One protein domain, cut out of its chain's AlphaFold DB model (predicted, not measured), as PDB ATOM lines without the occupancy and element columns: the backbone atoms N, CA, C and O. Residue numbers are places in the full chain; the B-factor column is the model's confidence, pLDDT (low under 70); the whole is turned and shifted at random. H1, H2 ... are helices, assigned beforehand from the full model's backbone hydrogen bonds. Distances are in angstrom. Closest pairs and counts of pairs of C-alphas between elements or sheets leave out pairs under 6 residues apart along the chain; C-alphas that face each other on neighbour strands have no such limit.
ATOM      1  N   PRO A  39     -13.783 -69.197 -86.371       84.94
ATOM      2  CA  PRO A  39     -12.885 -68.107 -85.973       84.94
ATOM      3  C   PRO A  39     -13.464 -67.214 -84.867       84.94
ATOM      4  O   PRO A  39     -12.706 -66.619 -84.102       84.94
ATOM      5  N   VAL A  40     -14.796 -67.119 -84.774       85.56
ATOM      6  CA  VAL A  40     -15.484 -66.372 -83.711       85.56
ATOM      7  C   VAL A  40     -15.374 -67.105 -82.383       85.56
ATOM      8  O   VAL A  40     -15.041 -66.484 -81.375       85.56
ATOM      9  N   TYR A  41     -15.611 -68.416 -82.391       87.94
ATOM     10  CA  TYR A  41     -15.490 -69.250 -81.201       87.94
ATOM     11  C   TYR A  41     -14.050 -69.288 -80.680       87.94
ATOM     12  O   TYR A  41     -13.822 -69.044 -79.495       87.94
ATOM     13  N   ASP A  42     -13.076 -69.493 -81.569       87.25
ATOM     14  CA  ASP A  42     -11.656 -69.484 -81.213       87.25
ATOM     15  C   ASP A  42     -11.255 -68.135 -80.601       87.25
ATOM     16  O   ASP A  42     -10.654 -68.092 -79.529       87.25
ATOM     17  N   GLY A  43     -11.650 -67.023 -81.235       84.19
ATOM     18  CA  GLY A  43     -11.344 -65.678 -80.747       84.19
ATOM     19  C   GLY A  43     -11.952 -65.371 -79.374       84.19
ATOM     20  O   GLY A  43     -11.302 -64.710 -78.560       84.19
ATOM     21  N   TRP A  44     -13.165 -65.866 -79.108       85.94
ATOM     22  CA  TRP A  44     -13.847 -65.735 -77.818       85.94
ATOM     23  C   TRP A  44     -13.196 -66.591 -76.723       85.94
ATOM     24  O   TRP A  44     -12.914 -66.077 -75.641       85.94
ATOM     25  N   SER A  45     -12.897 -67.862 -77.009       86.38
ATOM     26  CA  SER A  45     -12.267 -68.769 -76.039       86.38
ATOM     27  C   SER A  45     -10.879 -68.284 -75.598       86.38
ATOM     28  O   SER A  45     -10.572 -68.279 -74.406       86.38
ATOM     29  N   ASP A  46     -10.076 -67.766 -76.532       84.75
ATOM     30  CA  ASP A  46      -8.778 -67.158 -76.229       84.75
ATOM     31  C   ASP A  46      -8.910 -65.897 -75.371       84.75
ATOM     32  O   ASP A  46      -8.069 -65.638 -74.506       84.75
ATOM     33  N   ALA A  47      -9.938 -65.083 -75.630       82.12
ATOM     34  CA  ALA A  47     -10.195 -63.877 -74.851       82.12
ATOM     35  C   ALA A  47     -10.549 -64.243 -73.410       82.12
ATOM     36  O   ALA A  47      -9.982 -63.674 -72.480       82.12
ATOM     37  N   GLN A  48     -11.422 -65.234 -73.225       83.75
ATOM     38  CA  GLN A  48     -11.814 -65.715 -71.906       83.75
ATOM     39  C   GLN A  48     -10.615 -66.268 -71.127       83.75
ATOM     40  O   GLN A  48     -10.381 -65.839 -70.000       83.75
ATOM     41  N   ALA A  49      -9.795 -67.123 -71.748       85.75
ATOM     42  CA  ALA A  49      -8.593 -67.664 -71.110       85.75
ATOM     43  C   ALA A  49      -7.618 -66.560 -70.654       85.75
ATOM     44  O   ALA A  49      -6.977 -66.679 -69.611       85.75
ATOM     45  N   ARG A  50      -7.520 -65.456 -71.409       80.44
ATOM     46  CA  ARG A  50      -6.700 -64.292 -71.034       80.44
ATOM     47  C   ARG A  50      -7.295 -63.490 -69.881       80.44
ATOM     48  O   ARG A  50      -6.541 -63.058 -69.020       80.44
ATOM     49  N   ILE A  51      -8.609 -63.288 -69.863       82.56
ATOM     50  CA  ILE A  51      -9.294 -62.576 -68.773       82.56
ATOM     51  C   ILE A  51      -9.196 -63.378 -67.469       82.56
ATOM     52  O   ILE A  51      -8.992 -62.797 -66.408       82.56
ATOM     53  N   GLU A  52      -9.300 -64.705 -67.547       84.06
ATOM     54  CA  GLU A  52      -9.151 -65.597 -66.394       84.06
ATOM     55  C   GLU A  52      -7.716 -65.608 -65.848       84.06
ATOM     56  O   GLU A  52      -7.526 -65.627 -64.633       84.06
ATOM     57  N   ALA A  53      -6.708 -65.563 -66.727       84.69
ATOM     58  CA  ALA A  53      -5.304 -65.479 -66.325       84.69
ATOM     59  C   ALA A  53      -4.935 -64.102 -65.741       84.69
ATOM     60  O   ALA A  53      -4.241 -64.038 -64.730       84.69
ATOM     61  N   ASP A  54      -5.417 -63.019 -66.358       80.50
ATOM     62  CA  ASP A  54      -5.131 -61.637 -65.971       80.50
ATOM     63  C   ASP A  54      -6.414 -60.775 -65.980       80.50
ATOM     64  O   ASP A  54      -6.717 -60.088 -66.964       80.50
ATOM     65  N   PRO A  55      -7.158 -60.705 -64.861       76.69
ATOM     66  CA  PRO A  55      -8.438 -59.989 -64.804       76.69
ATOM     67  C   PRO A  55      -8.309 -58.469 -65.022       76.69
ATOM     68  O   PRO A  55      -9.273 -57.801 -65.391       76.69
ATOM     69  N   LEU A  56      -7.108 -57.904 -64.857       78.44
ATOM     70  CA  LEU A  56      -6.813 -56.483 -65.093       78.44
ATOM     71  C   LEU A  56      -6.709 -56.104 -66.582       78.44
ATOM     72  O   LEU A  56      -6.476 -54.928 -66.887       78.44
ATOM     73  N   VAL A  57      -6.791 -57.078 -67.493       80.00
ATOM     74  CA  VAL A  57      -6.679 -56.885 -68.949       80.00
ATOM     75  C   VAL A  57      -8.024 -56.506 -69.581       80.00
ATOM     76  O   VAL A  57      -8.053 -55.906 -70.653       80.00
ATOM     77  N   CYS A  58      -9.131 -56.770 -68.887       82.81
ATOM     78  CA  CYS A  58     -10.475 -56.368 -69.282       82.81
ATOM     79  C   CYS A  58     -10.574 -54.848 -69.530       82.81
ATOM     80  O   CYS A  58     -10.122 -54.044 -68.711       82.81
ATOM     81  N   GLY A  59     -11.157 -54.446 -70.661       77.50
ATOM     82  CA  GLY A  59     -11.303 -53.039 -71.055       77.50
ATOM     83  C   GLY A  59     -10.002 -52.360 -71.501       77.50
ATOM     84  O   GLY A  59      -9.976 -51.138 -71.665       77.50
ATOM     85  N   LYS A  60      -8.910 -53.118 -71.683       77.44
ATOM     86  CA  LYS A  60      -7.640 -52.607 -72.209       77.44
ATOM     87  C   LYS A  60      -7.340 -53.188 -73.585       77.44
ATOM     88  O   LYS A  60      -7.383 -54.396 -73.797       77.44
ATOM     89  N   LEU A  61      -6.871 -52.311 -74.472       69.75
ATOM     90  CA  LEU A  61      -6.358 -52.681 -75.787       69.75
ATOM     91  C   LEU A  61      -5.074 -53.512 -75.641       69.75
ATOM     92  O   LEU A  61      -3.998 -52.973 -75.359       69.75
ATOM     93  N   VAL A  62      -5.171 -54.825 -75.854       70.19
ATOM     94  CA  VAL A  62      -4.009 -55.723 -75.868       70.19
ATOM     95  C   VAL A  62      -3.280 -55.574 -77.199       70.19
ATOM     96  O   VAL A  62      -3.820 -55.889 -78.259       70.19
ATOM     97  N   LYS A  63      -2.029 -55.104 -77.154       65.94
ATOM     98  CA  LYS A  63      -1.147 -55.128 -78.322       65.94
ATOM     99  C   LYS A  63      -0.661 -56.558 -78.535       65.94
ATOM    100  O   LYS A  63       0.053 -57.103 -77.702       65.94
ATOM    101  N   PHE A  64      -1.062 -57.157 -79.648       67.75
ATOM    102  CA  PHE A  64      -0.482 -58.409 -80.114       67.75
ATOM    103  C   PHE A  64       0.797 -58.084 -80.888       67.75
ATOM    104  O   PHE A  64       0.743 -57.358 -81.881       67.75
ATOM    105  N   ASP A  65       1.935 -58.616 -80.441       63.41
ATOM    106  CA  ASP A  65       3.189 -58.553 -81.195       63.41
ATOM    107  C   ASP A  65       3.084 -59.502 -82.390       63.41
ATOM    108  O   ASP A  65       3.378 -60.696 -82.316       63.41
ATOM    109  N   ILE A  66       2.568 -58.973 -83.496       57.22
ATOM    110  CA  ILE A  66       2.442 -59.708 -84.749       57.22
ATOM    111  C   ILE A  66       3.761 -59.523 -85.506       57.22
ATOM    112  O   ILE A  66       4.130 -58.378 -85.787       57.22
ATOM    113  N   PRO A  67       4.488 -60.601 -85.851       55.56
ATOM    114  CA  PRO A  67       5.691 -60.473 -86.659       55.56
ATOM    115  C   PRO A  67       5.340 -59.792 -87.989       55.56
ATOM    116  O   PRO A  67       4.415 -60.207 -88.692       55.56
ATOM    117  N   ASN A  68       6.063 -58.705 -88.284       49.81
ATOM    118  CA  ASN A  68       5.852 -57.825 -89.433       49.81
ATOM    119  C   ASN A  68       5.644 -58.634 -90.722       49.81
ATOM    120  O   ASN A  68       6.575 -59.273 -91.209       49.81
ATOM    121  N   GLY A  69       4.429 -58.597 -91.273       55.25
ATOM    122  CA  GLY A  69       4.110 -59.225 -92.558       55.25
ATOM    123  C   GLY A  69       2.842 -60.071 -92.582       55.25
ATOM    124  O   GLY A  69       2.402 -60.433 -93.669       55.25
ATOM    125  N   GLN A  70       2.218 -60.358 -91.436       55.22
ATOM    126  CA  GLN A  70       0.889 -60.967 -91.420       55.22
ATOM    127  C   GLN A  70      -0.161 -59.922 -91.063       55.22
ATOM    128  O   GLN A  70      -0.130 -59.323 -89.989       55.22
ATOM    129  N   GLU A  71      -1.077 -59.683 -92.000       55.91
ATOM    130  CA  GLU A  71      -2.329 -58.990 -91.732       55.91
ATOM    131  C   GLU A  71      -2.920 -59.527 -90.426       55.91
ATOM    132  O   GLU A  71      -2.993 -60.739 -90.227       55.91
ATOM    133  N   GLN A  72      -3.299 -58.619 -89.524       67.25
ATOM    134  CA  GLN A  72      -3.935 -58.940 -88.246       67.25
ATOM    135  C   GLN A  72      -4.993 -60.030 -88.446       67.25
ATOM    136  O   GLN A  72      -6.044 -59.773 -89.046       67.25
ATOM    137  N   THR A  73      -4.697 -61.244 -87.974       75.69
ATOM    138  CA  THR A  73      -5.566 -62.402 -88.196       75.69
ATOM    139  C   THR A  73      -6.953 -62.109 -87.617       75.69
ATOM    140  O   THR A  73      -7.081 -61.472 -86.569       75.69
ATOM    141  N   LEU A  74      -8.016 -62.554 -88.296       78.06
ATOM    142  CA  LEU A  74      -9.406 -62.345 -87.854       78.06
ATOM    143  C   LEU A  74      -9.618 -62.781 -86.397       78.06
ATOM    144  O   LEU A  74     -10.263 -62.069 -85.633       78.06
ATOM    145  N   ARG A  75      -8.992 -63.898 -86.006       78.94
ATOM    146  CA  ARG A  75      -8.970 -64.406 -84.629       78.94
ATOM    147  C   ARG A  75      -8.437 -63.363 -83.642       78.94
ATOM    148  O   ARG A  75      -9.131 -63.052 -82.687       78.94
ATOM    149  N   GLN A  76      -7.279 -62.749 -83.907       79.50
ATOM    150  CA  GLN A  76      -6.690 -61.722 -83.030       79.50
ATOM    151  C   GLN A  76      -7.576 -60.481 -82.895       79.50
ATOM    152  O   GLN A  76      -7.759 -59.980 -81.788       79.50
ATOM    153  N   LYS A  77      -8.154 -59.996 -84.004       82.38
ATOM    154  CA  LYS A  77      -9.076 -58.847 -83.968       82.38
ATOM    155  C   LYS A  77     -10.311 -59.140 -83.121       82.38
ATOM    156  O   LYS A  77     -10.745 -58.285 -82.356       82.38
ATOM    157  N   LEU A  78     -10.866 -60.344 -83.259       83.88
ATOM    158  CA  LEU A  78     -12.021 -60.785 -82.479       83.88
ATOM    159  C   LEU A  78     -11.660 -60.909 -80.998       83.88
ATOM    160  O   LEU A  78     -12.369 -60.360 -80.162       83.88
ATOM    161  N   THR A  79     -10.525 -61.529 -80.671       83.00
ATOM    162  CA  THR A  79     -10.023 -61.609 -79.293       83.00
ATOM    163  C   THR A  79      -9.847 -60.221 -78.673       83.00
ATOM    164  O   THR A  79     -10.318 -59.991 -77.564       83.00
ATOM    165  N   GLN A  80      -9.236 -59.272 -79.393       83.81
ATOM    166  CA  GLN A  80      -9.092 -57.888 -78.933       83.81
ATOM    167  C   GLN A  80     -10.454 -57.232 -78.669       83.81
ATOM    168  O   GLN A  80     -10.657 -56.637 -77.616       83.81
ATOM    169  N   PHE A  81     -11.406 -57.391 -79.593       83.75
ATOM    170  CA  PHE A  81     -12.755 -56.850 -79.446       83.75
ATOM    171  C   PHE A  81     -13.476 -57.392 -78.204       83.75
ATOM    172  O   PHE A  81     -14.123 -56.627 -77.492       83.75
ATOM    173  N   PHE A  82     -13.365 -58.696 -77.925       83.50
ATOM    174  CA  PHE A  82     -13.974 -59.291 -76.733       83.50
ATOM    175  C   PHE A  82     -13.338 -58.770 -75.443       83.50
ATOM    176  O   PHE A  82     -14.062 -58.500 -74.490       83.50
ATOM    177  N   ILE A  83     -12.016 -58.572 -75.428       85.38
ATOM    178  CA  ILE A  83     -11.294 -58.007 -74.280       85.38
ATOM    179  C   ILE A  83     -11.684 -56.538 -74.028       85.38
ATOM    180  O   ILE A  83     -11.861 -56.129 -72.883       85.38
ATOM    181  N   ASP A  84     -11.879 -55.742 -75.080       83.31
ATOM    182  CA  ASP A  84     -12.311 -54.342 -74.945       83.31
ATOM    183  C   ASP A  84     -13.749 -54.218 -74.404       83.31
ATOM    184  O   ASP A  84     -14.116 -53.197 -73.824       83.31
ATOM    185  N   ARG A  85     -14.584 -55.243 -74.622       81.56
ATOM    186  CA  ARG A  85     -16.022 -55.236 -74.314       81.56
ATOM    187  C   ARG A  85     -16.410 -55.986 -73.050       81.56
ATOM    188  O   ARG A  85     -17.600 -55.997 -72.741       81.56
ATOM    189  N   CYS A  86     -15.485 -56.629 -72.343       80.25
ATOM    190  CA  CYS A  86     -15.887 -57.314 -71.121       80.25
ATOM    191  C   CYS A  86     -16.315 -56.288 -70.060       80.25
ATOM    192  O   CYS A  86     -15.637 -55.295 -69.794       80.25
ATOM    193  N   GLU A  87     -17.497 -56.512 -69.492       64.00
ATOM    194  CA  GLU A  87     -17.960 -55.811 -68.303       64.00
ATOM    195  C   GLU A  87     -17.395 -56.561 -67.102       64.00
ATOM    196  O   GLU A  87     -17.648 -57.754 -66.930       64.00
ATOM    197  N   VAL A  88     -16.592 -55.880 -66.286       55.81
ATOM    198  CA  VAL A  88     -16.147 -56.440 -65.010       55.81
ATOM    199  C   VAL A  88     -17.377 -56.480 -64.098       55.81
ATOM    200  O   VAL A  88     -17.929 -55.408 -63.829       55.81
ATOM    201  N   PRO A  89     -17.838 -57.650 -63.615       46.97
ATOM    202  CA  PRO A  89     -18.764 -57.666 -62.493       46.97
ATOM    203  C   PRO A  89     -18.021 -57.049 -61.303       46.97
ATOM    204  O   PRO A  89     -17.010 -57.596 -60.858       46.97
ATOM    205  N   GLN A  90     -18.452 -55.859 -60.881       44.38
ATOM    206  CA  GLN A  90     -17.926 -55.195 -59.685       44.38
ATOM    207  C   GLN A  90     -18.368 -55.925 -58.420       44.38
ATOM    208  O   GLN A  90     -19.533 -56.386 -58.388       44.38
TER     209      GLN A  90
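AT A GLANCE: This is residues 39 to 90 of the 90 residues of an uncharacterized protein of Jannaschia faecimaris (UniProt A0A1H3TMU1). Two helices cross at a steep angle, side against side and running the same way, and the 20-residue link from the end of H1 loops back to the start of H2 as a wide arc with no named element. The turn of that arc near Gly 69 and the tail ending at Gln 90 lie at the two far ends of the long axis. The printed part has 52 residues with two named helices, H1 then H2, and no named strand; the class is all helix. It is compact, with a radius of gyration of the C-alphas of 11.2 A, and only just elongated, spanning 40 by 20 by 16 A.

IN THESE COORDINATES: H1, the longest helix, takes residues 39 to 53 and measures 21.2 A from C-alpha 39 at (-12.885, -68.107, -85.973) to C-alpha 53 at (-5.304, -65.479, -66.325). H2 takes residues 74 to 85 and measures 16.7 A, ending with C-alpha 85 at (-16.022, -55.236, -74.314).

HOW THE PARTS SIT: H1 and H2 touch, with 20 pairs of C-alphas within 8 A. Their closest C-alphas are those of Gly 43 and Thr 79, 4.5 A apart. Their centres are 8.4 A apart. Their lines stand at a steep tilt of 48 degrees, and they run the same way. In H1 and H2 every O i to N i+4 pair is within hydrogen-bond range.

THE WHOLE: The two C-alphas farthest apart are those of Gly 69 and Gln 90, at 39.8 A. The link from H1 to H2, residues 54 to 73, is long, and its C-alphas lie 7 to 20 A from the mean of all C-alphas. The printed part has no cut and ends at Gln 90, the chain's last residue. The mean pLDDT of the printed part is 75.2; the model's confidence is low, under 70, at residue 61, residues 63 to 72 and residues 87 to 90.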